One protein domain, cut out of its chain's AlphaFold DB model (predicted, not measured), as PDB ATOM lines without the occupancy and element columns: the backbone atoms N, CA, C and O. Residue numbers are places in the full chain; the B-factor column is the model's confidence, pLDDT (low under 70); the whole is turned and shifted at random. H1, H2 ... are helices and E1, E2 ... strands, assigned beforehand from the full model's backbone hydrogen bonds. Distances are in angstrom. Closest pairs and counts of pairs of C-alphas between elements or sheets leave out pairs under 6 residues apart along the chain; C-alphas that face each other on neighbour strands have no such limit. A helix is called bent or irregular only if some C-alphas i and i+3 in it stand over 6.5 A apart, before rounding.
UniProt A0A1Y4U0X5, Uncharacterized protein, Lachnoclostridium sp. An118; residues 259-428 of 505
ATOM      1  N   GLU A 259      23.865 -25.412  10.762       79.19
ATOM      2  CA  GLU A 259      24.887 -26.259  11.361       79.19
ATOM      3  C   GLU A 259      24.691 -26.413  12.875       79.19
ATOM      4  O   GLU A 259      24.619 -25.446  13.632       79.19
ATOM      5  N   THR A 260      24.643 -27.665  13.332       83.19
ATOM      6  CA  THR A 260      24.621 -28.010  14.759       83.19
ATOM      7  C   THR A 260      25.864 -28.800  15.159       83.19
ATOM      8  O   THR A 260      26.557 -29.378  14.319       83.19
ATOM      9  N   GLU A 261      26.115 -28.912  16.467       84.94
ATOM     10  CA  GLU A 261      27.190 -29.758  17.010       84.94
ATOM     11  C   GLU A 261      27.074 -31.220  16.530       84.94
ATOM     12  O   GLU A 261      28.078 -31.891  16.281       84.94
ATOM     13  N   GLN A 262      25.848 -31.713  16.308       86.12
ATOM     14  CA  GLN A 262      25.638 -33.047  15.747       86.12
ATOM     15  C   GLN A 262      26.107 -33.129  14.287       86.12
ATOM     16  O   GLN A 262      26.744 -34.116  13.921       86.12
ATOM     17  N   ASN A 263      25.851 -32.104  13.466       84.94
ATOM     18  CA  ASN A 263      26.281 -32.071  12.062       84.94
ATOM     19  C   ASN A 263      27.810 -32.071  11.931       84.94
ATOM     20  O   ASN A 263      28.350 -32.713  11.030       84.94
ATOM     21  N   GLN A 264      28.522 -31.451  12.874       86.44
ATOM     22  CA  GLN A 264      29.988 -31.518  12.945       86.44
ATOM     23  C   GLN A 264      30.497 -32.935  13.255       86.44
ATOM     24  O   GLN A 264      31.589 -33.325  12.844       86.44
ATOM     25  N   GLN A 265      29.692 -33.746  13.947       90.06
ATOM     26  CA  GLN A 265      30.012 -35.129  14.306       90.06
ATOM     27  C   GLN A 265      29.292 -36.172  13.434       90.06
ATOM     28  O   GLN A 265      29.304 -37.365  13.764       90.06
ATOM     29  N   ALA A 266      28.710 -35.764  12.298       85.12
ATOM     30  CA  ALA A 266      27.872 -36.615  11.450       85.12
ATOM     31  C   ALA A 266      28.551 -37.940  11.058       85.12
ATOM     32  O   ALA A 266      27.928 -39.004  11.090       85.12
ATOM     33  N   GLY A 267      29.861 -37.919  10.784       83.50
ATOM     34  CA  GLY A 267      30.635 -39.126  10.477       83.50
ATOM     35  C   GLY A 267      30.687 -40.151  11.622       83.50
ATOM     36  O   GLY A 267      30.606 -41.359  11.370       83.50
ATOM     37  N   LYS A 268      30.780 -39.699  12.883       90.44
ATOM     38  CA  LYS A 268      30.762 -40.576  14.070       90.44
ATOM     39  C   LYS A 268      29.366 -41.155  14.291       90.44
ATOM     40  O   LYS A 268      29.240 -42.358  14.507       90.44
ATOM     41  N   ILE A 269      28.335 -40.324  14.157       89.00
ATOM     42  CA  ILE A 269      26.926 -40.717  14.293       89.00
ATOM     43  C   ILE A 269      26.553 -41.759  13.231       89.00
ATOM     44  O   ILE A 269      26.030 -42.823  13.550       89.00
ATOM     45  N   ARG A 270      26.926 -41.542  11.965       84.88
ATOM     46  CA  ARG A 270      26.701 -42.513  10.881       84.88
ATOM     47  C   ARG A 270      27.355 -43.865  11.175       84.88
ATOM     48  O   ARG A 270      26.775 -44.915  10.900       84.88
ATOM     49  N   ARG A 271      28.573 -43.854  11.726       85.31
ATOM     50  CA  ARG A 271      29.275 -45.079  12.130       85.31
ATOM     51  C   ARG A 271      28.561 -45.769  13.293       85.31
ATOM     52  O   ARG A 271      28.372 -46.979  13.229       85.31
ATOM     53  N   GLY A 272      28.127 -45.009  14.297       89.12
ATOM     54  CA  GLY A 272      27.345 -45.516  15.423       89.12
ATOM     55  C   GLY A 272      26.033 -46.164  14.982       89.12
ATOM     56  O   GLY A 272      25.740 -47.279  15.405       89.12
ATOM     57  N   TYR A 273      25.305 -45.542  14.053       85.19
ATOM     58  CA  TYR A 273      24.090 -46.120  13.477       85.19
ATOM     59  C   TYR A 273      24.360 -47.453  12.765       85.19
ATOM     60  O   TYR A 273      23.644 -48.425  12.981       85.19
ATOM     61  N   ARG A 274      25.434 -47.548  11.968       83.25
ATOM     62  CA  ARG A 274      25.824 -48.817  11.321       83.25
ATOM     63  C   ARG A 274      26.148 -49.905  12.344       83.25
ATOM     64  O   ARG A 274      25.708 -51.035  12.173       83.25
ATOM     65  N   ILE A 275      26.885 -49.567  13.403       87.44
ATOM     66  CA  ILE A 275      27.191 -50.501  14.497       87.44
ATOM     67  C   ILE A 275      25.896 -50.981  15.163       87.44
ATOM     68  O   ILE A 275      25.729 -52.180  15.354       87.44
ATOM     69  N   LEU A 276      24.959 -50.070  15.447       87.50
ATOM     70  CA  LEU A 276      23.654 -50.411  16.013       87.50
ATOM     71  C   LEU A 276      22.880 -51.389  15.118       87.50
ATOM     72  O   LEU A 276      22.324 -52.361  15.623       87.50
ATOM     73  N   VAL A 277      22.887 -51.173  13.797       80.50
ATOM     74  CA  VAL A 277      22.271 -52.097  12.831       80.50
ATOM     75  C   VAL A 277      22.875 -53.496  12.935       80.50
ATOM     76  O   VAL A 277      22.137 -54.473  13.046       80.50
ATOM     77  N   PHE A 278      24.206 -53.606  12.956       80.75
ATOM     78  CA  PHE A 278      24.875 -54.902  13.089       80.75
ATOM     79  C   PHE A 278      24.584 -55.584  14.430       80.75
ATOM     80  O   PHE A 278      24.330 -56.786  14.447       80.75
ATOM     81  N   ILE A 279      24.577 -54.835  15.539       84.94
ATOM     82  CA  ILE A 279      24.271 -55.374  16.872       84.94
ATOM     83  C   ILE A 279      22.843 -55.914  16.917       84.94
ATOM     84  O   ILE A 279      22.637 -57.050  17.331       84.94
ATOM     85  N   ASN A 280      21.858 -55.142  16.459       83.88
ATOM     86  CA  ASN A 280      20.465 -55.582  16.449       83.88
ATOM     87  C   ASN A 280      20.246 -56.788  15.535       83.88
ATOM     88  O   ASN A 280      19.495 -57.687  15.896       83.88
ATOM     89  N   LEU A 281      20.914 -56.844  14.380       77.88
ATOM     90  CA  LEU A 281      20.849 -58.013  13.505       77.88
ATOM     91  C   LEU A 281      21.444 -59.255  14.185       77.88
ATOM     92  O   LEU A 281      20.831 -60.318  14.161       77.88
ATOM     93  N   ALA A 282      22.603 -59.119  14.832       78.00
ATOM     94  CA  ALA A 282      23.229 -60.208  15.576       78.00
ATOM     95  C   ALA A 282      22.357 -60.674  16.753       78.00
ATOM     96  O   ALA A 282      22.199 -61.875  16.954       78.00
ATOM     97  N   LEU A 283      21.746 -59.743  17.494       81.31
ATOM     98  CA  LEU A 283      20.818 -60.051  18.583       81.31
ATOM     99  C   LEU A 283      19.543 -60.724  18.080       81.31
ATOM    100  O   LEU A 283      19.083 -61.662  18.717       81.31
ATOM    101  N   PHE A 284      18.994 -60.290  16.945       76.88
ATOM    102  CA  PHE A 284      17.843 -60.941  16.321       76.88
ATOM    103  C   PHE A 284      18.165 -62.398  15.977       76.88
ATOM    104  O   PHE A 284      17.451 -63.302  16.397       76.88
ATOM    105  N   ILE A 285      19.284 -62.626  15.283       70.31
ATOM    106  CA  ILE A 285      19.768 -63.965  14.923       70.31
ATOM    107  C   ILE A 285      19.993 -64.807  16.184       70.31
ATOM    108  O   ILE A 285      19.556 -65.951  16.257       70.31
ATOM    109  N   PHE A 286      20.641 -64.243  17.203       74.19
ATOM    110  CA  PHE A 286      20.885 -64.936  18.462       74.19
ATOM    111  C   PHE A 286      19.585 -65.313  19.178       74.19
ATOM    112  O   PHE A 286      19.400 -66.477  19.514       74.19
ATOM    113  N   LEU A 287      18.675 -64.359  19.385       73.88
ATOM    114  CA  LEU A 287      17.417 -64.572  20.105       73.88
ATOM    115  C   LEU A 287      16.483 -65.540  19.384       73.88
ATOM    116  O   LEU A 287      15.772 -66.283  20.049       73.88
ATOM    117  N   PHE A 288      16.488 -65.529  18.051       68.94
ATOM    118  CA  PHE A 288      15.593 -66.361  17.257       68.94
ATOM    119  C   PHE A 288      16.149 -67.772  17.014       68.94
ATOM    120  O   PHE A 288      15.392 -68.734  17.068       68.94
ATOM    121  N   PHE A 289      17.455 -67.918  16.752       60.12
ATOM    122  CA  PHE A 289      18.033 -69.203  16.323       60.12
ATOM    123  C   PHE A 289      18.869 -69.910  17.385       60.12
ATOM    124  O   PHE A 289      18.958 -71.133  17.378       60.12
ATOM    125  N   PHE A 290      19.524 -69.156  18.266       56.53
ATOM    126  CA  PHE A 290      20.547 -69.709  19.156       56.53
ATOM    127  C   PHE A 290      20.166 -69.658  20.627       56.53
ATOM    128  O   PHE A 290      20.778 -70.369  21.417       56.53
ATOM    129  N   CYS A 291      19.194 -68.828  21.010       59.91
ATOM    130  CA  CYS A 291      18.763 -68.684  22.389       59.91
ATOM    131  C   CYS A 291      17.798 -69.826  22.738       59.91
ATOM    132  O   CYS A 291      16.648 -69.812  22.294       59.91
ATOM    133  N   PRO A 292      18.222 -70.813  23.545       58.19
ATOM    134  CA  PRO A 292      17.346 -71.906  23.929       58.19
ATOM    135  C   PRO A 292      16.192 -71.365  24.772       58.19
ATOM    136  O   PRO A 292      16.404 -70.547  25.672       58.19
ATOM    137  N   VAL A 293      14.980 -71.872  24.543       58.69
ATOM    138  CA  VAL A 293      13.781 -71.517  25.330       58.69
ATOM    139  C   VAL A 293      13.972 -71.818  26.830       58.69
ATOM    140  O   VAL A 293      13.328 -71.218  27.691       58.69
ATOM    141  N   SER A 294      14.900 -72.721  27.164       50.31
ATOM    142  CA  SER A 294      15.301 -73.047  28.537       50.31
ATOM    143  C   SER A 294      16.095 -71.936  29.239       50.31
ATOM    144  O   SER A 294      16.048 -71.844  30.463       50.31
ATOM    145  N   LEU A 295      16.802 -71.082  28.492       46.78
ATOM    146  CA  LEU A 295      17.573 -69.948  29.020       46.78
ATOM    147  C   LEU A 295      16.690 -68.716  29.235       46.78
ATOM    148  O   LEU A 295      16.807 -68.027  30.248       46.78
ATOM    149  N   ILE A 296      15.791 -68.442  28.290       63.72
ATOM    150  CA  ILE A 296      14.798 -67.372  28.377       63.72
ATOM    151  C   ILE A 296      13.467 -67.973  27.941       63.72
ATOM    152  O   ILE A 296      13.341 -68.400  26.798       63.72
ATOM    153  N   LYS A 297      12.456 -67.966  28.825       71.69
ATOM    154  CA  LYS A 297      11.111 -68.452  28.470       71.69
ATOM    155  C   LYS A 297      10.652 -67.783  27.170       71.69
ATOM    156  O   LYS A 297      10.752 -66.557  27.065       71.69
ATOM    157  N   GLY A 298      10.087 -68.555  26.240       73.25
ATOM    158  CA  GLY A 298       9.766 -68.095  24.879       73.25
ATOM    159  C   GLY A 298       8.988 -66.776  24.836       73.25
ATOM    160  O   GLY A 298       9.308 -65.887  24.051       73.25
ATOM    161  N   LYS A 299       8.063 -66.561  25.783       76.44
ATOM    162  CA  LYS A 299       7.315 -65.299  25.920       76.44
ATOM    163  C   LYS A 299       8.188 -64.041  26.050       76.44
ATOM    164  O   LYS A 299       7.833 -62.997  25.514       76.44
ATOM    165  N   TYR A 300       9.332 -64.123  26.730       82.88
ATOM    166  CA  TYR A 300      10.261 -62.997  26.865       82.88
ATOM    167  C   TYR A 300      11.180 -62.861  25.651       82.88
ATOM    168  O   TYR A 300      11.540 -61.742  25.296       82.88
ATOM    169  N   GLN A 301      11.521 -63.969  24.982       80.56
ATOM    170  CA  GLN A 301      12.292 -63.936  23.735       80.56
ATOM    171  C   GLN A 301      11.529 -63.176  22.647       80.56
ATOM    172  O   GLN A 301      12.085 -62.260  22.041       80.56
ATOM    173  N   PHE A 302      10.236 -63.478  22.471       78.94
ATOM    174  CA  PHE A 302       9.379 -62.760  21.525       78.94
ATOM    175  C   PHE A 302       9.322 -61.263  21.828       78.94
ATOM    176  O   PHE A 302       9.500 -60.456  20.921       78.94
ATOM    177  N   LEU A 303       9.155 -60.870  23.096       84.31
ATOM    178  CA  LEU A 303       9.160 -59.454  23.465       84.31
ATOM    179  C   LEU A 303      10.500 -58.774  23.143       84.31
ATOM    180  O   LEU A 303      10.506 -57.680  22.589       84.31
ATOM    181  N   LEU A 304      11.635 -59.409  23.451       84.88
ATOM    182  CA  LEU A 304      12.957 -58.838  23.172       84.88
ATOM    183  C   LEU A 304      13.189 -58.628  21.674       84.88
ATOM    184  O   LEU A 304      13.655 -57.558  21.283       84.88
ATOM    185  N   ILE A 305      12.805 -59.600  20.841       79.56
ATOM    186  CA  ILE A 305      12.853 -59.484  19.377       79.56
ATOM    187  C   ILE A 305      12.038 -58.274  18.905       79.56
ATOM    188  O   ILE A 305      12.525 -57.482  18.097       79.56
ATOM    189  N   GLN A 306      10.837 -58.091  19.461       80.38
ATOM    190  CA  GLN A 306       9.967 -56.963  19.130       80.38
ATOM    191  C   GLN A 306      10.503 -55.614  19.626       80.38
ATOM    192  O   GLN A 306      10.107 -54.589  19.088       80.38
ATOM    193  N   LEU A 307      11.419 -55.578  20.601       84.31
ATOM    194  CA  LEU A 307      11.983 -54.335  21.147       84.31
ATOM    195  C   LEU A 307      13.278 -53.864  20.462       84.31
ATOM    196  O   LEU A 307      13.582 -52.670  20.529       84.31
ATOM    197  N   LEU A 308      14.019 -54.733  19.761       82.25
ATOM    198  CA  LEU A 308      15.206 -54.333  18.973       82.25
ATOM    199  C   LEU A 308      14.949 -53.130  18.034       82.25
ATOM    200  O   LEU A 308      15.760 -52.200  18.023       82.25
ATOM    201  N   PRO A 309      13.814 -53.058  17.310       78.88
ATOM    202  CA  PRO A 309      13.441 -51.921  16.466       78.88
ATOM    203  C   PRO A 309      13.391 -50.571  17.185       78.88
ATOM    204  O   PRO A 309      13.717 -49.542  16.589       78.88
ATOM    205  N   VAL A 310      13.009 -50.563  18.471       84.44
ATOM    206  CA  VAL A 310      12.884 -49.337  19.278       84.44
ATOM    207  C   VAL A 310      14.195 -48.584  19.340       84.44
ATOM    208  O   VAL A 310      14.215 -47.356  19.287       84.44
ATOM    209  N   THR A 311      15.301 -49.318  19.408       86.31
ATOM    210  CA  THR A 311      16.630 -48.722  19.515       86.31
ATOM    211  C   THR A 311      16.962 -47.845  18.305       86.31
ATOM    212  O   THR A 311      17.599 -46.809  18.478       86.31
ATOM    213  N   TYR A 312      16.460 -48.169  17.106       81.44
ATOM    214  CA  TYR A 312      16.614 -47.318  15.924       81.44
ATOM    215  C   TYR A 312      15.787 -46.038  16.023       81.44
ATOM    216  O   TYR A 312      16.291 -44.969  15.678       81.44
ATOM    217  N   PHE A 313      14.544 -46.129  16.515       81.25
ATOM    218  CA  PHE A 313      13.700 -44.952  16.741       81.25
ATOM    219  C   PHE A 313      14.353 -44.007  17.755       81.25
ATOM    220  O   PHE A 313      14.508 -42.817  17.482       81.25
ATOM    221  N   ILE A 314      14.837 -44.556  18.873       86.94
ATOM    222  CA  ILE A 314      15.573 -43.807  19.897       86.94
ATOM    223  C   ILE A 314      16.819 -43.150  19.297       86.94
ATOM    224  O   ILE A 314      17.026 -41.953  19.494       86.94
ATOM    225  N   TYR A 315      17.617 -43.890  18.524       87.44
ATOM    226  CA  TYR A 315      18.820 -43.355  17.884       87.44
ATOM    227  C   TYR A 315      18.494 -42.190  16.938       87.44
ATOM    228  O   TYR A 315      19.138 -41.143  16.996       87.44
ATOM    229  N   GLY A 316      17.452 -42.339  16.115       82.81
ATOM    230  CA  GLY A 316      16.979 -41.299  15.200       82.81
ATOM    231  C   GLY A 316      16.410 -40.060  15.900       82.81
ATOM    232  O   GLY A 316      16.526 -38.954  15.371       82.81
ATOM    233  N   TRP A 317      15.814 -40.213  17.088       85.19
ATOM    234  CA  TRP A 317      15.343 -39.085  17.901       85.19
ATOM    235  C   TRP A 317      16.469 -38.363  18.643       85.19
ATOM    236  O   TRP A 317      16.388 -37.145  18.791       85.19
ATOM    237  N   ILE A 318      17.487 -39.086  19.123       88.44
ATOM    238  CA  ILE A 318      18.657 -38.500  19.798       88.44
ATOM    239  C   ILE A 318      19.497 -37.709  18.792       88.44
ATOM    240  O   ILE A 318      19.825 -36.549  19.036       88.44
ATOM    241  N   PHE A 319      19.808 -38.321  17.648       86.94
ATOM    242  CA  PHE A 319      20.643 -37.731  16.602       86.94
ATOM    243  C   PHE A 319      19.807 -37.157  15.467       86.94
ATOM    244  O   PHE A 319      20.065 -37.380  14.282       86.94
ATOM    245  N   ASN A 320      18.745 -36.454  15.838       80.00
ATOM    246  CA  ASN A 320      17.785 -35.930  14.893       80.00
ATOM    247  C   ASN A 320      18.444 -34.951  13.899       80.00
ATOM    248  O   ASN A 320      18.141 -35.046  12.724       80.00
ATOM    249  N   HIS A 321      19.392 -34.096  14.262       79.81
ATOM    250  CA  HIS A 321      19.971 -33.143  13.301       79.81
ATOM    251  C   HIS A 321      20.799 -33.798  12.180       79.81
ATOM    252  O   HIS A 321      21.071 -33.155  11.173       79.81
ATOM    253  N   VAL A 322      21.159 -35.081  12.319       82.56
ATOM    254  CA  VAL A 322      21.942 -35.840  11.326       82.56
ATOM    255  C   VAL A 322      21.126 -36.949  10.659       82.56
ATOM    256  O   VAL A 322      21.215 -37.146   9.450       82.56
ATOM    257  N   MET A 323      20.348 -37.715  11.425       80.56
ATOM    258  CA  MET A 323      19.697 -38.938  10.938       80.56
ATOM    259  C   MET A 323      18.401 -38.623  10.188       80.56
ATOM    260  O   MET A 323      17.485 -38.119  10.814       80.56
ATOM    261  N   THR A 324      18.225 -38.971   8.911       73.38
ATOM    262  CA  THR A 324      17.011 -38.655   8.121       73.38
ATOM    263  C   THR A 324      16.116 -39.879   7.889       73.38
ATOM    264  O   THR A 324      16.594 -40.996   7.736       73.38
ATOM    265  N   TRP A 325      14.787 -39.706   7.916       63.78
ATOM    266  CA  TRP A 325      13.817 -40.823   7.879       63.78
ATOM    267  C   TRP A 325      13.563 -41.411   6.483       63.78
ATOM    268  O   TRP A 325      13.063 -42.531   6.387       63.78
ATOM    269  N   MET A 326      13.913 -40.704   5.404       57.06
ATOM    270  CA  MET A 326      13.766 -41.198   4.034       57.06
ATOM    271  C   MET A 326      15.056 -41.017   3.226       57.06
ATOM    272  O   MET A 326      15.644 -39.943   3.277       57.06
ATOM    273  N   PRO A 327      15.448 -42.017   2.415       47.72
ATOM    274  CA  PRO A 327      16.524 -41.895   1.432       47.72
ATOM    275  C   PRO A 327      16.070 -41.225   0.117       47.72
ATOM    276  O   PRO A 327      16.857 -41.107  -0.815       47.72
ATOM    277  N   LEU A 328      14.802 -40.809  -0.006       40.00
ATOM    278  CA  LEU A 328      14.305 -40.134  -1.213       40.00
ATOM    279  C   LEU A 328      14.817 -38.689  -1.331       40.00
ATOM    280  O   LEU A 328      15.085 -38.261  -2.450       40.00
ATOM    281  N   SER A 329      15.034 -37.979  -0.214       45.00
ATOM    282  CA  SER A 329      15.734 -36.683  -0.232       45.00
ATOM    283  C   SER A 329      17.211 -36.842  -0.619       45.00
ATOM    284  O   SER A 329      17.748 -36.020  -1.349       45.00
ATOM    285  N   ASP A 330      17.838 -37.975  -0.269       49.59
ATOM    286  CA  ASP A 330      19.222 -38.302  -0.650       49.59
ATOM    287  C   ASP A 330      19.427 -38.464  -2.172       49.59
ATOM    288  O   ASP A 330      20.547 -38.298  -2.663       49.59
ATOM    289  N   MET A 331      18.391 -38.790  -2.956       49.41
ATOM    290  CA  MET A 331      18.569 -38.988  -4.405       49.41
ATOM    291  C   MET A 331      18.915 -37.685  -5.132       49.41
ATOM    292  O   MET A 331      19.697 -37.718  -6.079       49.41
ATOM    293  N   ASN A 332      18.400 -36.556  -4.638       53.69
ATOM    294  CA  ASN A 332      18.635 -35.221  -5.182       53.69
ATOM    295  C   ASN A 332      19.355 -34.307  -4.169       53.69
ATOM    296  O   ASN A 332      19.218 -33.100  -4.259       53.69
ATOM    297  N   ALA A 333      20.083 -34.840  -3.182       63.62
ATOM    298  CA  ALA A 333      20.841 -34.013  -2.236       63.62
ATOM    299  C   ALA A 333      22.294 -33.804  -2.689       63.62
ATOM    300  O   ALA A 333      22.943 -34.745  -3.175       63.62
ATOM    301  N   SER A 334      22.804 -32.594  -2.446       68.88
ATOM    302  CA  SER A 334      24.198 -32.216  -2.705       68.88
ATOM    303  C   SER A 334      25.196 -33.070  -1.912       68.88
ATOM    304  O   SER A 334      24.869 -33.682  -0.888       68.88
ATOM    305  N   ALA A 335      26.447 -33.136  -2.380       72.50
ATOM    306  CA  ALA A 335      27.505 -33.894  -1.705       72.50
ATOM    307  C   ALA A 335      27.750 -33.403  -0.265       72.50
ATOM    308  O   ALA A 335      27.925 -34.218   0.642       72.50
ATOM    309  N   GLU A 336      27.688 -32.090  -0.053       76.50
ATOM    310  CA  GLU A 336      27.848 -31.457   1.257       76.50
ATOM    311  C   GLU A 336      26.693 -31.816   2.205       76.50
ATOM    312  O   GLU A 336      26.915 -32.219   3.349       76.50
ATOM    313  N   TRP A 337      25.452 -31.813   1.704       77.38
ATOM    314  CA  TRP A 337      24.289 -32.256   2.477       77.38
ATOM    315  C   TRP A 337      24.430 -33.722   2.912       77.38
ATOM    316  O   TRP A 337      24.189 -34.058   4.076       77.38
ATOM    317  N   LYS A 338      24.900 -34.596   2.010       74.12
ATOM    318  CA  LYS A 338      25.157 -36.024   2.286       74.12
ATOM    319  C   LYS A 338      26.299 -36.252   3.264       74.12
ATOM    320  O   LYS A 338      26.350 -37.298   3.911       74.12
ATOM    321  N   GLU A 339      27.230 -35.315   3.389       80.19
ATOM    322  CA  GLU A 339      28.284 -35.396   4.392       80.19
ATOM    323  C   GLU A 339      27.728 -35.139   5.796       80.19
ATOM    324  O   GLU A 339      28.065 -35.876   6.728       80.19
ATOM    325  N   LYS A 340      26.814 -34.171   5.914       80.12
ATOM    326  CA  LYS A 340      26.224 -33.700   7.176       80.12
ATOM    327  C   LYS A 340      25.013 -34.509   7.654       80.12
ATOM    328  O   LYS A 340      24.657 -34.402   8.829       80.12
ATOM    329  N   HIS A 341      24.433 -35.355   6.799       77.31
ATOM    330  CA  HIS A 341      23.265 -36.184   7.119       77.31
ATOM    331  C   HIS A 341      23.485 -37.681   6.861       77.31
ATOM    332  O   HIS A 341      24.440 -38.114   6.212       77.31
ATOM    333  N   ALA A 342      22.613 -38.514   7.424       74.19
ATOM    334  CA  ALA A 342      22.616 -39.955   7.217       74.19
ATOM    335  C   ALA A 342      21.187 -40.499   7.126       74.19
ATOM    336  O   ALA A 342      20.457 -40.502   8.117       74.19
ATOM    337  N   GLY A 343      20.816 -41.034   5.963       70.25
ATOM    338  CA  GLY A 343      19.555 -41.746   5.788       70.25
ATOM    339  C   GLY A 343      19.455 -42.989   6.676       70.25
ATOM    340  O   GLY A 343      20.312 -43.871   6.643       70.25
ATOM    341  N   MET A 344      18.357 -43.100   7.419       66.94
ATOM    342  CA  MET A 344      17.938 -44.303   8.149       66.94
ATOM    343  C   MET A 344      17.238 -45.336   7.238       66.94
ATOM    344  O   MET A 344      16.505 -46.197   7.719       66.94
ATOM    345  N   GLY A 345      17.399 -45.202   5.915       60.72
ATOM    346  CA  GLY A 345      16.583 -45.844   4.878       60.72
ATOM    347  C   GLY A 345      16.431 -47.365   4.983       60.72
ATOM    348  O   GLY A 345      17.256 -48.030   5.592       60.72
ATOM    349  N   PHE A 346      15.375 -47.893   4.340       50.53
ATOM    350  CA  PHE A 346      14.980 -49.307   4.122       50.53
ATOM    351  C   PHE A 346      14.851 -50.229   5.360       50.53
ATOM    352  O   PHE A 346      13.912 -51.022   5.413       50.53
ATOM    353  N   VAL A 347      15.695 -50.075   6.386       53.91
ATOM    354  CA  VAL A 347      15.707 -50.832   7.648       53.91
ATOM    355  C   VAL A 347      14.357 -50.756   8.356       53.91
ATOM    356  O   VAL A 347      13.849 -51.789   8.770       53.91
ATOM    357  N   PHE A 348      13.725 -49.578   8.423       55.22
ATOM    358  CA  PHE A 348      12.404 -49.417   9.048       55.22
ATOM    359  C   PHE A 348      11.279 -50.154   8.314       55.22
ATOM    360  O   PHE A 348      10.404 -50.733   8.953       55.22
ATOM    361  N   ILE A 349      11.319 -50.168   6.980       55.28
ATOM    362  CA  ILE A 349      10.325 -50.862   6.150       55.28
ATOM    363  C   ILE A 349      10.516 -52.379   6.277       55.28
ATOM    364  O   ILE A 349       9.546 -53.116   6.421       55.28
ATOM    365  N   HIS A 350      11.769 -52.840   6.289       54.09
ATOM    366  CA  HIS A 350      12.106 -54.261   6.385       54.09
ATOM    367  C   HIS A 350      11.796 -54.820   7.770       54.09
ATOM    368  O   HIS A 350      11.197 -55.885   7.864       54.09
ATOM    369  N   LEU A 351      12.124 -54.086   8.839       59.00
ATOM    370  CA  LEU A 351      11.755 -54.470  10.200       59.00
ATOM    371  C   LEU A 351      10.240 -54.477  10.381       59.00
ATOM    372  O   LEU A 351       9.720 -55.462  10.878       59.00
ATOM    373  N   GLY A 352       9.529 -53.423   9.965       59.41
ATOM    374  CA  GLY A 352       8.074 -53.346  10.135       59.41
ATOM    375  C   GLY A 352       7.348 -54.529   9.489       59.41
ATOM    376  O   GLY A 352       6.513 -55.162  10.129       59.41
ATOM    377  N   ILE A 353       7.721 -54.880   8.254       58.31
ATOM    378  CA  ILE A 353       7.139 -56.018   7.531       58.31
ATOM    379  C   ILE A 353       7.555 -57.353   8.163       58.31
ATOM    380  O   ILE A 353       6.704 -58.211   8.383       58.31
ATOM    381  N   LEU A 354       8.838 -57.530   8.500       60.25
ATOM    382  CA  LEU A 354       9.339 -58.772   9.096       60.25
ATOM    383  C   LEU A 354       8.713 -59.034  10.474       60.25
ATOM    384  O   LEU A 354       8.309 -60.156  10.759       60.25
ATOM    385  N   LEU A 355       8.590 -58.005  11.313       63.41
ATOM    386  CA  LEU A 355       7.991 -58.107  12.644       63.41
ATOM    387  C   LEU A 355       6.501 -58.396  12.555       63.41
ATOM    388  O   LEU A 355       6.023 -59.232  13.311       63.41
ATOM    389  N   PHE A 356       5.775 -57.756  11.634       62.22
ATOM    390  CA  PHE A 356       4.365 -58.066  11.408       62.22
ATOM    391  C   PHE A 356       4.180 -59.526  10.983       62.22
ATOM    392  O   PHE A 356       3.385 -60.235  11.591       62.22
ATOM    393  N   LEU A 357       4.965 -60.001  10.008       62.97
ATOM    394  CA  LEU A 357       4.901 -61.386   9.537       62.97
ATOM    395  C   LEU A 357       5.227 -62.387  10.653       62.97
ATOM    396  O   LEU A 357       4.474 -63.333  10.857       62.97
ATOM    397  N   VAL A 358       6.306 -62.165  11.412       61.31
ATOM    398  CA  VAL A 358       6.709 -63.057  12.514       61.31
ATOM    399  C   VAL A 358       5.684 -63.043  13.646       61.31
ATOM    400  O   VAL A 358       5.335 -64.105  14.163       61.31
ATOM    401  N   THR A 359       5.180 -61.864  14.023       63.28
ATOM    402  CA  THR A 359       4.153 -61.736  15.069       63.28
ATOM    403  C   THR A 359       2.895 -62.468  14.648       63.28
ATOM    404  O   THR A 359       2.403 -63.299  15.396       63.28
ATOM    405  N   GLU A 360       2.396 -62.214  13.442       66.06
ATOM    406  CA  GLU A 360       1.115 -62.771  13.032       66.06
ATOM    407  C   GLU A 360       1.185 -64.281  12.793       66.06
ATOM    408  O   GLU A 360       0.285 -65.008  13.204       66.06
ATOM    409  N   MET A 361       2.268 -64.788  12.199       65.81
ATOM    410  CA  MET A 361       2.412 -66.232  11.977       65.81
ATOM    411  C   MET A 361       2.622 -67.015  13.276       65.81
ATOM    412  O   MET A 361       2.161 -68.147  13.377       65.81
ATOM    413  N   THR A 362       3.297 -66.428  14.269       69.56
ATOM    414  CA  THR A 362       3.702 -67.165  15.480       69.56
ATOM    415  C   THR A 362       2.769 -66.922  16.660       69.56
ATOM    416  O   THR A 362       2.453 -67.845  17.401       69.56
ATOM    417  N   LEU A 363       2.330 -65.678  16.873       74.25
ATOM    418  CA  LEU A 363       1.544 -65.308  18.052       74.25
ATOM    419  C   LEU A 363       0.043 -65.487  17.841       74.25
ATOM    420  O   LEU A 363      -0.650 -65.720  18.823       74.25
ATOM    421  N   SER A 364      -0.466 -65.432  16.607       72.50
ATOM    422  CA  SER A 364      -1.903 -65.594  16.342       72.50
ATOM    423  C   SER A 364      -2.441 -66.968  16.787       72.50
ATOM    424  O   SER A 364      -3.461 -66.994  17.470       72.50
ATOM    425  N   PRO A 365      -1.744 -68.104  16.548       74.69
ATOM    426  CA  PRO A 365      -2.162 -69.399  17.107       74.69
ATOM    427  C   PRO A 365      -1.944 -69.529  18.629       74.69
ATOM    428  O   PRO A 365      -2.567 -70.366  19.277       74.69
ATOM    429  N   LEU A 366      -1.067 -68.708  19.222       77.25
ATOM    430  CA  LEU A 366      -0.780 -68.704  20.666       77.25
ATOM    431  C   LEU A 366      -1.708 -67.781  21.473       77.25
ATOM    432  O   LEU A 366      -1.809 -67.926  22.690       77.25
ATOM    433  N   LEU A 367      -2.339 -66.802  20.827       82.00
ATOM    434  CA  LEU A 367      -3.121 -65.743  21.466       82.00
ATOM    435  C   LEU A 367      -4.563 -65.760  20.960       82.00
ATOM    436  O   LEU A 367      -5.032 -64.809  20.335       82.00
ATOM    437  N   ASN A 368      -5.296 -66.827  21.280       86.81
ATOM    438  CA  ASN A 368      -6.732 -66.882  21.023       86.81
ATOM    439  C   ASN A 368      -7.473 -66.063  22.084       86.81
ATOM    440  O   ASN A 368      -7.696 -66.526  23.204       86.81
ATOM    441  N   TYR A 369      -7.797 -64.812  21.763       84.12
ATOM    442  CA  TYR A 369      -8.430 -63.885  22.699       84.12
ATOM    443  C   TYR A 369      -9.878 -64.288  23.009       84.12
ATOM    444  O   TYR A 369     -10.748 -64.193  22.149       84.12
ATOM    445  N   LEU A 370     -10.153 -64.641  24.268       83.69
ATOM    446  CA  LEU A 370     -11.512 -64.884  24.767       83.69
ATOM    447  C   LEU A 370     -12.196 -63.591  25.213       83.69
ATOM    448  O   LEU A 370     -13.399 -63.416  25.039       83.69
ATOM    449  N   ALA A 371     -11.432 -62.679  25.817       81.00
ATOM    450  CA  ALA A 371     -11.941 -61.401  26.297       81.00
ATOM    451  C   ALA A 371     -10.861 -60.318  26.249       81.00
ATOM    452  O   ALA A 371      -9.682 -60.568  26.501       81.00
ATOM    453  N   GLY A 372     -11.269 -59.084  25.945       75.81
ATOM    454  CA  GLY A 372     -10.367 -57.927  25.968       75.81
ATOM    455  C   GLY A 372      -9.389 -57.837  24.792       75.81
ATOM    456  O   GLY A 372      -8.505 -56.990  24.826       75.81
ATOM    457  N   GLY A 373      -9.547 -58.634  23.727       77.81
ATOM    458  CA  GLY A 373      -8.680 -58.562  22.539       77.81
ATOM    459  C   GLY A 373      -8.628 -57.166  21.897       77.81
ATOM    460  O   GLY A 373      -7.581 -56.734  21.423       77.81
ATOM    461  N   TRP A 374      -9.718 -56.393  21.978       75.75
ATOM    462  CA  TRP A 374      -9.759 -54.998  21.520       75.75
ATOM    463  C   TRP A 374      -8.725 -54.094  22.223       75.75
ATOM    464  O   TRP A 374      -8.212 -53.167  21.599       75.75
ATOM    465  N   ILE A 375      -8.351 -54.395  23.476       79.44
ATOM    466  CA  ILE A 375      -7.352 -53.644  24.256       79.44
ATOM    467  C   ILE A 375      -5.970 -53.741  23.601       79.44
ATOM    468  O   ILE A 375      -5.206 -52.779  23.645       79.44
ATOM    469  N   VAL A 376      -5.654 -54.864  22.948       81.81
ATOM    470  CA  VAL A 376      -4.397 -55.048  22.202       81.81
ATOM    471  C   VAL A 376      -4.316 -54.034  21.059       81.81
ATOM    472  O   VAL A 376      -3.318 -53.327  20.925       81.81
ATOM    473  N   TYR A 377      -5.400 -53.888  20.293       79.12
ATOM    474  CA  TYR A 377      -5.481 -52.941  19.179       79.12
ATOM    475  C   TYR A 377      -5.531 -51.481  19.648       79.12
ATOM    476  O   TYR A 377      -4.852 -50.625  19.083       79.12
ATOM    477  N   THR A 378      -6.274 -51.179  20.719       77.62
ATOM    478  CA  THR A 378      -6.287 -49.833  21.316       77.62
ATOM    479  C   THR A 378      -4.922 -49.460  21.894       77.62
ATOM    480  O   THR A 378      -4.469 -48.331  21.716       77.62
ATOM    481  N   GLY A 379      -4.228 -50.406  22.530       82.75
ATOM    482  CA  GLY A 379      -2.860 -50.220  23.007       82.75
ATOM    483  C   GLY A 379      -1.876 -49.985  21.860       82.75
ATOM    484  O   GLY A 379      -1.022 -49.106  21.966       82.75
ATOM    485  N   ALA A 380      -2.045 -50.679  20.731       84.25
ATOM    486  CA  ALA A 380      -1.227 -50.462  19.539       84.25
ATOM    487  C   ALA A 380      -1.441 -49.053  18.965       84.25
ATOM    488  O   ALA A 380      -0.477 -48.361  18.629       84.25
ATOM    489  N   LEU A 381      -2.693 -48.588  18.914       80.75
ATOM    490  CA  LEU A 381      -3.020 -47.226  18.499       80.75
ATOM    491  C   LEU A 381      -2.412 -46.185  19.450       80.75
ATOM    492  O   LEU A 381      -1.807 -45.215  18.997       80.75
ATOM    493  N   LEU A 382      -2.517 -46.395  20.764       87.69
ATOM    494  CA  LEU A 382      -1.930 -45.500  21.761       87.69
ATOM    495  C   LEU A 382      -0.405 -45.423  21.613       87.69
ATOM    496  O   LEU A 382       0.153 -44.328  21.587       87.69
ATOM    497  N   LEU A 383       0.266 -46.568  21.469       87.81
ATOM    498  CA  LEU A 383       1.716 -46.640  21.276       87.81
ATOM    499  C   LEU A 383       2.148 -45.919  19.988       87.81
ATOM    500  O   LEU A 383       3.116 -45.157  19.994       87.81
ATOM    501  N   THR A 384       1.369 -46.074  18.917       85.00
ATOM    502  CA  THR A 384       1.551 -45.350  17.651       85.00
ATOM    503  C   THR A 384       1.483 -43.839  17.860       85.00
ATOM    504  O   THR A 384       2.366 -43.108  17.409       85.00
ATOM    505  N   VAL A 385       0.466 -43.360  18.582       86.50
ATOM    506  CA  VAL A 385       0.293 -41.934  18.903       86.50
ATOM    507  C   VAL A 385       1.456 -41.419  19.749       86.50
ATOM    508  O   VAL A 385       1.969 -40.334  19.478       86.50
ATOM    509  N   VAL A 386       1.927 -42.193  20.729       92.25
ATOM    510  CA  VAL A 386       3.098 -41.837  21.543       92.25
ATOM    511  C   VAL A 386       4.337 -41.653  20.663       92.25
ATOM    512  O   VAL A 386       4.991 -40.613  20.751       92.25
ATOM    513  N   PHE A 387       4.636 -42.599  19.767       87.31
ATOM    514  CA  PHE A 387       5.766 -42.467  18.843       87.31
ATOM    515  C   PHE A 387       5.624 -41.291  17.884       87.31
ATOM    516  O   PHE A 387       6.608 -40.591  17.624       87.31
ATOM    517  N   LEU A 388       4.410 -41.018  17.409       85.56
ATOM    518  CA  LEU A 388       4.129 -39.862  16.569       85.56
ATOM    519  C   LEU A 388       4.382 -38.550  17.324       85.56
ATOM    520  O   LEU A 388       5.072 -37.675  16.809       85.56
ATOM    521  N   ILE A 389       3.885 -38.421  18.559       88.00
ATOM    522  CA  ILE A 389       4.078 -37.231  19.400       88.00
ATOM    523  C   ILE A 389       5.562 -37.006  19.683       88.00
ATOM    524  O   ILE A 389       6.036 -35.874  19.566       88.00
ATOM    525  N   ILE A 390       6.298 -38.060  20.052       87.25
ATOM    526  CA  ILE A 390       7.744 -37.974  20.290       87.25
ATOM    527  C   ILE A 390       8.445 -37.524  19.011       87.25
ATOM    528  O   ILE A 390       9.233 -36.582  19.060       87.25
ATOM    529  N   THR A 391       8.120 -38.141  17.873       79.94
ATOM    530  CA  THR A 391       8.716 -37.799  16.578       79.94
ATOM    531  C   THR A 391       8.435 -36.347  16.222       79.94
ATOM    532  O   THR A 391       9.387 -35.600  16.066       79.94
ATOM    533  N   ILE A 392       7.172 -35.906  16.219       80.06
ATOM    534  CA  ILE A 392       6.782 -34.519  15.914       80.06
ATOM    535  C   ILE A 392       7.488 -33.529  16.841       80.06
ATOM    536  O   ILE A 392       8.004 -32.515  16.378       80.06
ATOM    537  N   ARG A 393       7.539 -33.805  18.151       83.31
ATOM    538  CA  ARG A 393       8.224 -32.929  19.113       83.31
ATOM    539  C   ARG A 393       9.722 -32.855  18.852       83.31
ATOM    540  O   ARG A 393      10.283 -31.768  18.895       83.31
ATOM    541  N   ARG A 394      10.356 -33.996  18.582       78.81
ATOM    542  CA  ARG A 394      11.790 -34.083  18.285       78.81
ATOM    543  C   ARG A 394      12.124 -33.548  16.901       78.81
ATOM    544  O   ARG A 394      13.271 -33.182  16.691       78.81
ATOM    545  N   THR A 395      11.170 -33.492  15.973       67.75
ATOM    546  CA  THR A 395      11.388 -32.994  14.610       67.75
ATOM    547  C   THR A 395      10.896 -31.575  14.359       67.75
ATOM    548  O   THR A 395      11.066 -31.056  13.258       67.75
ATOM    549  N   ARG A 396      10.309 -30.920  15.367       66.31
ATOM    550  CA  ARG A 396       9.758 -29.569  15.247       66.31
ATOM    551  C   ARG A 396      10.864 -28.555  14.933       66.31
ATOM    552  O   ARG A 396      11.814 -28.434  15.697       66.31
ATOM    553  N   GLY A 397      10.708 -27.811  13.838       59.44
ATOM    554  CA  GLY A 397      11.641 -26.751  13.434       59.44
ATOM    555  C   GLY A 397      12.832 -27.211  12.589       59.44
ATOM    556  O   GLY A 397      13.700 -26.396  12.305       59.44
ATOM    557  N   MET A 398      12.881 -28.480  12.167       61.66
ATOM    558  CA  MET A 398      13.892 -28.946  11.213       61.66
ATOM    559  C   MET A 398      13.334 -28.913   9.781       61.66
ATOM    560  O   MET A 398      12.376 -29.637   9.506       61.66
ATOM    561  N   PRO A 399      13.911 -28.104   8.874       49.06
ATOM    562  CA  PRO A 399      13.370 -27.886   7.528       49.06
ATOM    563  C   PRO A 399      13.452 -29.128   6.619       49.06
ATOM    564  O   PRO A 399      12.584 -29.326   5.774       49.06
ATOM    565  N   HIS A 400      14.413 -30.025   6.857       54.53
ATOM    566  CA  HIS A 400      14.814 -31.077   5.904       54.53
ATOM    567  C   HIS A 400      14.219 -32.468   6.167       54.53
ATOM    568  O   HIS A 400      14.810 -33.501   5.851       54.53
ATOM    569  N   ARG A 401      13.054 -32.541   6.824       54.56
ATOM    570  CA  ARG A 401      12.442 -33.821   7.219       54.56
ATOM    571  C   ARG A 401      10.936 -33.860   7.028       54.56
ATOM    572  O   ARG A 401      10.178 -33.776   7.991       54.56
ATOM    573  N   ILE A 402      10.498 -34.132   5.807       46.97
ATOM    574  CA  ILE A 402       9.114 -34.546   5.571       46.97
ATOM    575  C   ILE A 402       9.092 -36.064   5.407       46.97
ATOM    576  O   ILE A 402       8.980 -36.591   4.307       46.97
ATOM    577  N   LEU A 403       9.160 -36.796   6.524       53.47
ATOM    578  CA  LEU A 403       8.348 -38.009   6.580       53.47
ATOM    579  C   LEU A 403       6.919 -37.497   6.700       53.47
ATOM    580  O   LEU A 403       6.612 -36.811   7.678       53.47
ATOM    581  N   THR A 404       6.066 -37.749   5.703       58.09
ATOM    582  CA  THR A 404       4.670 -37.326   5.842       58.09
ATOM    583  C   THR A 404       4.140 -37.949   7.138       58.09
ATOM    584  O   THR A 404       4.390 -39.135   7.378       58.09
ATOM    585  N   PRO A 405       3.447 -37.188   8.003       62.06
ATOM    586  CA  PRO A 405       2.905 -37.721   9.252       62.06
ATOM    587  C   PRO A 405       2.102 -39.011   9.041       62.06
ATOM    588  O   PRO A 405       2.114 -39.891   9.892       62.06
ATOM    589  N   VAL A 406       1.491 -39.153   7.861       58.22
ATOM    590  CA  VAL A 406       0.811 -40.362   7.383       58.22
ATOM    591  C   VAL A 406       1.762 -41.561   7.251       58.22
ATOM    592  O   VAL A 406       1.469 -42.625   7.784       58.22
ATOM    593  N   THR A 407       2.921 -41.404   6.601       64.38
ATOM    594  CA  THR A 407       3.914 -42.489   6.457       64.38
ATOM    595  C   THR A 407       4.512 -42.877   7.809       64.38
ATOM    596  O   THR A 407       4.684 -44.059   8.098       64.38
ATOM    597  N   ALA A 408       4.781 -41.890   8.670       71.94
ATOM    598  CA  ALA A 408       5.241 -42.127  10.038       71.94
ATOM    599  C   ALA A 408       4.207 -42.916  10.850       71.94
ATOM    600  O   ALA A 408       4.538 -43.933  11.456       71.94
ATOM    601  N   ALA A 409       2.947 -42.471  10.819       70.81
ATOM    602  CA  ALA A 409       1.843 -43.123  11.509       70.81
ATOM    603  C   ALA A 409       1.665 -44.570  11.041       70.81
ATOM    604  O   ALA A 409       1.516 -45.458  11.871       70.81
ATOM    605  N   PHE A 410       1.743 -44.817   9.733       70.94
ATOM    606  CA  PHE A 410       1.625 -46.159   9.168       70.94
ATOM    607  C   PHE A 410       2.729 -47.104   9.665       70.94
ATOM    608  O   PHE A 410       2.436 -48.206  10.126       70.94
ATOM    609  N   LEU A 411       3.994 -46.668   9.643       75.44
ATOM    610  CA  LEU A 411       5.118 -47.483  10.121       75.44
ATOM    611  C   LEU A 411       5.046 -47.747  11.630       75.44
ATOM    612  O   LEU A 411       5.269 -48.875  12.073       75.44
ATOM    613  N   PHE A 412       4.706 -46.727  12.422       81.00
ATOM    614  CA  PHE A 412       4.519 -46.884  13.864       81.00
ATOM    615  C   PHE A 412       3.336 -47.788  14.201       81.00
ATOM    616  O   PHE A 412       3.421 -48.537  15.172       81.00
ATOM    617  N   LEU A 413       2.275 -47.765  13.392       80.00
ATOM    618  CA  LEU A 413       1.119 -48.637  13.561       80.00
ATOM    619  C   LEU A 413       1.479 -50.098  13.320       80.00
ATOM    620  O   LEU A 413       1.215 -50.926  14.188       80.00
ATOM    621  N   ILE A 414       2.139 -50.407  12.200       75.69
ATOM    622  CA  ILE A 414       2.605 -51.769  11.895       75.69
ATOM    623  C   ILE A 414       3.483 -52.298  13.028       75.69
ATOM    624  O   ILE A 414       3.269 -53.400  13.529       75.69
ATOM    625  N   TYR A 415       4.444 -51.487  13.467       80.19
ATOM    626  CA  TYR A 415       5.323 -51.844  14.570       80.19
ATOM    627  C   TYR A 415       4.545 -52.098  15.873       80.19
ATOM    628  O   TYR A 415       4.745 -53.114  16.538       80.19
ATOM    629  N   SER A 416       3.616 -51.206  16.223       83.00
ATOM    630  CA  SER A 416       2.844 -51.309  17.465       83.00
ATOM    631  C   SER A 416       1.909 -52.522  17.479       83.00
ATOM    632  O   SER A 416       1.739 -53.141  18.527       83.00
ATOM    633  N   ILE A 417       1.350 -52.899  16.322       78.44
ATOM    634  CA  ILE A 417       0.558 -54.126  16.156       78.44
ATOM    635  C   ILE A 417       1.413 -55.376  16.410       78.44
ATOM    636  O   ILE A 417       0.900 -56.337  16.964       78.44
ATOM    637  N   GLY A 418       2.708 -55.366  16.071       77.44
ATOM    638  CA  GLY A 418       3.624 -56.477  16.365       77.44
ATOM    639  C   GLY A 418       4.002 -56.592  17.848       77.44
ATOM    640  O   GLY A 418       4.024 -57.672  18.438       77.44
ATOM    641  N   VAL A 419       4.265 -55.456  18.492       83.75
ATOM    642  CA  VAL A 419       4.744 -55.416  19.883       83.75
ATOM    643  C   VAL A 419       3.654 -55.772  20.882       83.75
ATOM    644  O   VAL A 419       3.932 -56.443  21.875       83.75
ATOM    645  N   MET A 420       2.425 -55.310  20.653       84.94
ATOM    646  CA  MET A 420       1.344 -55.452  21.630       84.94
ATOM    647  C   MET A 420       0.996 -56.915  21.953       84.94
ATOM    648  O   MET A 420       0.959 -57.240  23.139       84.94
ATOM    649  N   PRO A 421       0.829 -57.828  20.977       81.94
ATOM    650  CA  PRO A 421       0.630 -59.252  21.243       81.94
ATOM    651  C   PRO A 421       1.792 -59.886  22.023       81.94
ATOM    652  O   PRO A 421       1.567 -60.605  22.998       81.94
ATOM    653  N   ALA A 422       3.042 -59.566  21.664       83.81
ATOM    654  CA  ALA A 422       4.219 -60.066  22.380       83.81
ATOM    655  C   ALA A 422       4.276 -59.549  23.829       83.81
ATOM    656  O   ALA A 422       4.612 -60.296  24.748       83.81
ATOM    657  N   LEU A 423       3.898 -58.287  24.050       86.56
ATOM    658  CA  LEU A 423       3.784 -57.695  25.380       86.56
ATOM    659  C   LEU A 423       2.672 -58.363  26.199       86.56
ATOM    660  O   LEU A 423       2.884 -58.670  27.374       86.56
ATOM    661  N   THR A 424       1.515 -58.637  25.594       85.75
ATOM    662  CA  THR A 424       0.415 -59.371  26.235       85.75
ATOM    663  C   THR A 424       0.871 -60.757  26.688       85.75
ATOM    664  O   THR A 424       0.656 -61.114  27.846       85.75
ATOM    665  N   LEU A 425       1.571 -61.501  25.828       84.62
ATOM    666  CA  LEU A 425       2.098 -62.823  26.166       84.62
ATOM    667  C   LEU A 425       3.151 -62.753  27.284       84.62
ATOM    668  O   LEU A 425       3.101 -63.514  28.250       84.62
ATOM    669  N   ALA A 426       4.102 -61.821  27.192       85.88
ATOM    670  CA  ALA A 426       5.179 -61.670  28.171       85.88
ATOM    671  C   ALA A 426       4.671 -61.283  29.571       85.88
ATOM    672  O   ALA A 426       5.238 -61.716  30.580       85.88
ATOM    673  N   THR A 427       3.600 -60.490  29.633       85.12
ATOM    674  CA  THR A 427       2.994 -59.995  30.881       85.12
ATOM    675  C   THR A 427       1.938 -60.929  31.474       85.12
ATOM    676  O   THR A 427       1.421 -60.643  32.557       85.12
ATOM    677  N   ALA A 428       1.640 -62.057  30.821       81.19
ATOM    678  CA  ALA A 428       0.747 -63.077  31.355       81.19
ATOM    679  C   ALA A 428       1.252 -63.599  32.709       81.19
ATOM    680  O   ALA A 428       2.402 -64.050  32.845       81.19
TER     681      ALA A 428
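This is residues 259 to 428 of the 505 residues of an uncharacterized protein of Lachnoclostridium sp. An118 (UniProt A0A1Y4U0X5). Five long helices run along an elongated body: H2 on one side, bent H3 next to it, then H8, with H6 packed on H8 and H7 crossing it on the far side. Short H1, H4 and H5 gather toward one end; E1 lies at the other. The 170 printed residues, with eight named helices and one named strand in the order H1 to H6, E1, H7, H8, are mostly helix. The whole is compact, with a radius of gyration of the C-alphas of 17.5 A and spans of 55 by 33 by 24 A.

H1, residues 261 to 264, is apart from H4, residues 328 to 331. H2, residues 266 to 290, touches H5, residues 335 to 340, with residues 266 to 267 alone; the closest C-alphas, of Ala 266 and Lys 340, are 5.4 A apart. H3, residues 298 to 318, was assigned as one helix by its hydrogen bonds but is bent: C-alphas 306 and 309 are 6.7 A apart. H2 forms a hairpin with H3a, the arm of H3 at residues 298 to 306; the closest C-alphas, of Phe 284 and Ile 305, are 6.0 A apart. H8, residues 405 to 426, touches H6, residues 347 to 363, closest at C-alphas Phe 356 and Gly 418, 5.3 A. H7, residues 373 to 395, touches H8 at a steep tilt of 46 degrees, opposite ways, closest at C-alphas Ala 380 and Ser 416, 4.6 A. Every O i to N i+4 pair is within hydrogen-bond range in H2, H3a, H5 and H6, against 5 of 6 in H3b, residues 309 to 318, 18 of 19 in H7 and 16 of 18 in H8; H1 and H4 are too short for one.

H2 begins at C-alpha 266 (27.872, -36.615, 11.450) and is 34.8 A long. H6 measures 22.8 A and H7 33.5 A. E1, residues 368 to 371, pairs with no named strand. H8, 30.6 A, ends at C-alpha 426 (5.179, -61.670, 28.171).

The C-alphas farthest apart, of Glu 336 and Leu 370, are 56.7 A apart. The printed part has no cut and no long link. Mean pLDDT of the printed part is 74.4; 51 residues are under 70, among them 344 to 362.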